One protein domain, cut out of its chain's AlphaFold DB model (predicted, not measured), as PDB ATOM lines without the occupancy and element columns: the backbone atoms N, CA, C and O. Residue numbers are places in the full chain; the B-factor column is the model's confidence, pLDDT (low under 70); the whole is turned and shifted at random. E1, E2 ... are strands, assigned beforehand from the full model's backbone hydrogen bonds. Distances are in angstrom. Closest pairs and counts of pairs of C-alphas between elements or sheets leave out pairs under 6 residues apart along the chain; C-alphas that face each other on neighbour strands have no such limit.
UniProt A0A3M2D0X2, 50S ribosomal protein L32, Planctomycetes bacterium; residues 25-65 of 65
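This is residues 25 to 65 of the 65 residues of the protein "50S ribosomal protein L32" of Planctomycetes bacterium (UniProt A0A3M2D0X2). With little regular structure, this is mostly loops: a small hairpin, E1 and E2, at one end, E3 between, and a tail, residues 54 to 65, looped at the other end. After E3 the chain folds back, pairing residues 47 to 49 with 52 to 53, antiparallel. The printed part has 41 residues, with three named strands, E1, E2, E3 in order, and no named helix; the class is all strand, though under half of the residues are in named elements. It is compact, radius of gyration of the C-alphas 9.3 A, spanning 25 by 20 by 15 A.

E1, residues 26 to 28, begins at C-alpha (-3.635, -20.074, 31.752) and spans 7.0 A. E2, residues 35 to 37, spans 7.0 A. E3, residues 47 to 49, spans 6.2 A and ends at C-alpha (8.021, -19.060, 22.335).

E1 and E2 are antiparallel at 132 degrees, with N 27 and O 36 within hydrogen-bond range at 2.7 A. E3 pairs with no named strand and is apart from E1 and E2.

The C-alphas farthest apart, of Gly 25 and Asn 64, are 26.1 A apart. The printed part has no cut, and residues 63 to 65 have pLDDT under 70.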
ATOM      1  N   GLY A  25      -6.800 -23.749  31.428       92.31
ATOM      2  CA  GLY A  25      -5.491 -23.425  31.998       92.31
ATOM      3  C   GLY A  25      -4.846 -22.200  31.341       92.31
ATOM      4  O   GLY A  25      -4.755 -22.115  30.107       92.31
ATOM      5  N   SER A  26      -4.362 -21.273  32.166       93.44
ATOM      6  CA  SER A  26      -3.635 -20.074  31.752       93.44
ATOM      7  C   SER A  26      -2.228 -20.024  32.360       93.44
ATOM      8  O   SER A  26      -1.958 -20.569  33.424       93.44
ATOM      9  N   THR A  27      -1.317 -19.368  31.651       92.62
ATOM     10  CA  THR A  27       0.072 -19.098  32.035       92.62
ATOM     11  C   THR A  27       0.357 -17.622  31.831       92.62
ATOM     12  O   THR A  27      -0.238 -16.991  30.962       92.62
ATOM     13  N   ILE A  28       1.324 -17.074  32.551       94.12
ATOM     14  CA  ILE A  28       1.783 -15.704  32.328       94.12
ATOM     15  C   ILE A  28       2.668 -15.621  31.075       94.12
ATOM     16  O   ILE A  28       3.517 -16.480  30.823       94.12
ATOM     17  N   CYS A  29       2.460 -14.586  30.259       92.75
ATOM     18  CA  CYS A  29       3.346 -14.251  29.154       92.75
ATOM     19  C   CYS A  29       4.648 -13.623  29.687       92.75
ATOM     20  O   CYS A  29       4.573 -12.624  30.394       92.75
ATOM     21  N   PRO A  30       5.838 -14.114  29.299       90.75
ATOM     22  CA  PRO A  30       7.103 -13.556  29.783       90.75
ATOM     23  C   PRO A  30       7.449 -12.176  29.201       90.75
ATOM     24  O   PRO A  30       8.338 -11.521  29.727       90.75
ATOM     25  N   LEU A  31       6.791 -11.734  28.119       90.38
ATOM     26  CA  LEU A  31       7.066 -10.426  27.505       90.38
ATOM     27  C   LEU A  31       6.139  -9.316  27.998       90.38
ATOM     28  O   LEU A  31       6.610  -8.209  28.215       90.38
ATOM     29  N   SER A  32       4.838  -9.587  28.137       89.62
ATOM     30  CA  SER A  32       3.871  -8.559  28.548       89.62
ATOM     31  C   SER A  32       3.270  -8.768  29.935       89.62
ATOM     32  O   SER A  32       2.524  -7.926  30.412       89.62
ATOM     33  N   GLY A  33       3.555  -9.892  30.599       90.94
ATOM     34  CA  GLY A  33       2.995 -10.198  31.918       90.94
ATOM     35  C   GLY A  33       1.508 -10.571  31.909       90.94
ATOM     36  O   GLY A  33       0.976 -10.969  32.942       90.94
ATOM     37  N   MET A  34       0.826 -10.512  30.763       90.94
ATOM     38  CA  MET A  34      -0.590 -10.867  30.683       90.94
ATOM     39  C   MET A  34      -0.834 -12.381  30.672       90.94
ATOM     40  O   MET A  34      -0.008 -13.145  30.151       90.94
ATOM     41  N   PRO A  35      -1.994 -12.841  31.179       92.75
ATOM     42  CA  PRO A  35      -2.380 -14.238  31.088       92.75
ATOM     43  C   PRO A  35      -2.593 -14.646  29.626       92.75
ATOM     44  O   PRO A  35      -3.278 -13.983  28.851       92.75
ATOM     45  N   LYS A  36      -2.027 -15.787  29.249       92.00
ATOM     46  CA  LYS A  36      -2.223 -16.451  27.961       92.00
ATOM     47  C   LYS A  36      -2.551 -17.922  28.176       92.00
ATOM     48  O   LYS A  36      -2.233 -18.494  29.210       92.00
ATOM     49  N   ARG A  37      -3.153 -18.582  27.189       92.62
ATOM     50  CA  ARG A  37      -3.333 -20.043  27.245       92.62
ATOM     51  C   ARG A  37      -2.009 -20.773  27.002       92.62
ATOM     52  O   ARG A  37      -1.184 -20.321  26.202       92.62
ATOM     53  N   HIS A  38      -1.842 -21.934  27.637       91.69
ATOM     54  CA  HIS A  38      -0.712 -22.822  27.357       91.69
ATOM     55  C   HIS A  38      -0.652 -23.152  25.859       91.69
ATOM     56  O   HIS A  38      -1.677 -23.394  25.218       91.69
ATOM     57  N   HIS A  39       0.558 -23.109  25.296       91.19
ATOM     58  CA  HIS A  39       0.847 -23.372  23.876       91.19
ATOM     59  C   HIS A  39       0.085 -22.479  22.880       91.19
ATOM     60  O   HIS A  39      -0.018 -22.808  21.700       91.19
ATOM     61  N   ARG A  40      -0.433 -21.329  23.329       91.69
ATOM     62  CA  ARG A  40      -1.050 -20.320  22.464       91.69
ATOM     63  C   ARG A  40      -0.243 -19.028  22.425       91.69
ATOM     64  O   ARG A  40       0.615 -18.754  23.274       91.69
ATOM     65  N   VAL A  41      -0.537 -18.249  21.389       92.81
ATOM     66  CA  VAL A  41      -0.050 -16.884  21.225       92.81
ATOM     67  C   VAL A  41      -0.663 -15.981  22.297       92.81
ATOM     68  O   VAL A  41      -1.840 -16.119  22.630       92.81
ATOM     69  N   CYS A  42       0.145 -15.089  22.867       93.19
ATOM     70  CA  CYS A  42      -0.359 -13.986  23.679       93.19
ATOM     71  C   CYS A  42      -1.043 -12.960  22.768       93.19
ATOM     72  O   CYS A  42      -0.452 -12.550  21.771       93.19
ATOM     73  N   GLU A  43      -2.266 -12.558  23.108       89.88
ATOM     74  CA  GLU A  43      -3.082 -11.671  22.270       89.88
ATOM     75  C   GLU A  43      -2.431 -10.293  22.096       89.88
ATOM     76  O   GLU A  43      -2.332  -9.794  20.985       89.88
ATOM     77  N   GLU A  44      -1.861  -9.725  23.154       89.88
ATOM     78  CA  GLU A  44      -1.228  -8.402  23.091       89.88
ATOM     79  C   GLU A  44       0.167  -8.436  22.465       89.88
ATOM     80  O   GLU A  44       0.445  -7.718  21.511       89.88
ATOM     81  N   SER A  45       1.075  -9.278  22.966       90.00
ATOM     82  CA  SER A  45       2.473  -9.253  22.505       90.00
ATOM     83  C   SER A  45       2.717 -10.064  21.229       90.00
ATOM     84  O   SER A  45       3.761  -9.905  20.584       90.00
ATOM     85  N   GLY A  46       1.797 -10.960  20.865       92.00
ATOM     86  CA  GLY A  46       1.999 -11.928  19.787       92.00
ATOM     87  C   GLY A  46       2.977 -13.049  20.161       92.00
ATOM     88  O   GLY A  46       3.428 -13.796  19.295       92.00
ATOM     89  N   TYR A  47       3.362 -13.174  21.435       92.44
ATOM     90  CA  TYR A  47       4.413 -14.094  21.875       92.44
ATOM     91  C   TYR A  47       3.941 -15.544  22.010       92.44
ATOM     92  O   TYR A  47       3.011 -15.841  22.768       92.44
ATOM     93  N   VAL A  48       4.654 -16.469  21.360       92.94
ATOM     94  CA  VAL A  48       4.433 -17.918  21.494       92.94
ATOM     95  C   VAL A  48       5.555 -18.559  22.309       92.94
ATOM     96  O   VAL A  48       5.290 -19.088  23.391       92.94
ATOM     97  N   ARG A  49       6.786 -18.476  21.792       91.38
ATOM     98  CA  ARG A  49       8.021 -19.060  22.335       91.38
ATOM     99  C   ARG A  49       9.224 -18.190  21.935       91.38
ATOM    100  O   ARG A  49       9.063 -17.334  21.060       91.38
ATOM    101  N   PRO A  50      10.422 -18.392  22.512       90.81
ATOM    102  CA  PRO A  50      11.621 -17.682  22.074       90.81
ATOM    103  C   PRO A  50      11.821 -17.808  20.556       90.81
ATOM    104  O   PRO A  50      11.654 -18.888  19.992       90.81
ATOM    105  N   GLY A  51      12.097 -16.685  19.893       89.06
ATOM    106  CA  GLY A  51      12.275 -16.623  18.438       89.06
ATOM    107  C   GLY A  51      10.994 -16.693  17.597       89.06
ATOM    108  O   GLY A  51      11.082 -16.549  16.383       89.06
ATOM    109  N   LEU A  52       9.806 -16.874  18.193       90.25
ATOM    110  CA  LEU A  52       8.539 -16.907  17.452       90.25
ATOM    111  C   LEU A  52       7.506 -15.935  18.027       90.25
ATOM    112  O   LEU A  52       6.960 -16.130  19.121       90.25
ATOM    113  N   ARG A  53       7.180 -14.926  17.216       91.00
ATOM    114  CA  ARG A  53       6.078 -13.990  17.435       91.00
ATOM    115  C   ARG A  53       5.156 -14.009  16.225       91.00
ATOM    116  O   ARG A  53       5.626 -14.058  15.095       91.00
ATOM    117  N   ILE A  54       3.856 -13.989  16.479       90.06
ATOM    118  CA  ILE A  54       2.825 -13.980  15.446       90.06
ATOM    119  C   ILE A  54       2.118 -12.632  15.514       90.06
ATOM    120  O   ILE A  54       1.674 -12.222  16.586       90.06
ATOM    121  N   THR A  55       1.996 -11.965  14.372       90.12
ATOM    122  CA  THR A  55       1.197 -10.750  14.207       90.12
ATOM    123  C   THR A  55       0.030 -11.059  13.276       90.12
ATOM    124  O   THR A  55       0.217 -11.536  12.157       90.12
ATOM    125  N   VAL A  56      -1.201 -10.836  13.740       89.38
ATOM    126  CA  VAL A  56      -2.406 -11.019  12.916       89.38
ATOM    127  C   VAL A  56      -3.303  -9.809  13.072       89.38
ATOM    128  O   VAL A  56      -4.068  -9.700  14.030       89.38
ATOM    129  N   ARG A  57      -3.261  -8.935  12.067       85.56
ATOM    130  CA  ARG A  57      -3.984  -7.659  12.049       85.56
ATOM    131  C   ARG A  57      -5.501  -7.833  12.190       85.56
ATOM    132  O   ARG A  57      -6.136  -7.215  13.034       85.56
ATOM    133  N   LYS A  58      -6.075  -8.792  11.451       88.19
ATOM    134  CA  LYS A  58      -7.515  -9.118  11.503       88.19
ATOM    135  C   LYS A  58      -7.997  -9.531  12.900       88.19
ATOM    136  O   LYS A  58      -9.135  -9.249  13.257       88.19
ATOM    137  N   LEU A  59      -7.153 -10.229  13.659       85.44
ATOM    138  CA  LEU A  59      -7.491 -10.763  14.979       85.44
ATOM    139  C   LEU A  59      -6.975  -9.880  16.123       85.44
ATOM    140  O   LEU A  59      -7.122 -10.271  17.275       85.44
ATOM    141  N   LYS A  60      -6.381  -8.715  15.816       82.19
ATOM    142  CA  LYS A  60      -5.736  -7.824  16.794       82.19
ATOM    143  C   LYS A  60      -4.714  -8.558  17.677       82.19
ATOM    144  O   LYS A  60      -4.663  -8.342  18.881       82.19
ATOM    145  N   ILE A  61      -3.935  -9.460  17.072       87.31
ATOM    146  CA  ILE A  61      -2.889 -10.217  17.768       87.31
ATOM    147  C   ILE A  61      -1.533  -9.565  17.503       87.31
ATOM    148  O   ILE A  61      -1.126  -9.462  16.342       87.31
ATOM    149  N   GLY A  62      -0.808  -9.225  18.569       77.94
ATOM    150  CA  GLY A  62       0.500  -8.575  18.499       77.94
ATOM    151  C   GLY A  62       0.412  -7.050  18.573       77.94
ATOM    152  O   GLY A  62      -0.621  -6.464  18.265       77.94
ATOM    153  N   SER A  63       1.517  -6.412  18.972       63.66
ATOM    154  CA  SER A  63       1.609  -5.006  19.404       63.66
ATOM    155  C   SER A  63       1.350  -3.947  18.327       63.66
ATOM    156  O   SER A  63       1.737  -2.805  18.514       63.66
ATOM    157  N   ASN A  64       0.721  -4.299  17.211       53.09
ATOM    158  CA  ASN A  64       0.164  -3.360  16.250       53.09
ATOM    159  C   ASN A  64      -1.067  -4.024  15.623       53.09
ATOM    160  O   ASN A  64      -0.938  -4.969  14.836       53.09
ATOM    161  N   GLY A  65      -2.249  -3.551  16.025       47.66
ATOM    162  CA  GLY A  65      -3.480  -3.758  15.262       47.66
ATOM    163  C   GLY A  65      -3.418  -3.101  13.888       47.66
ATOM    164  O   GLY A  65      -2.523  -2.265  13.644       47.66
TER     165      GLY A  65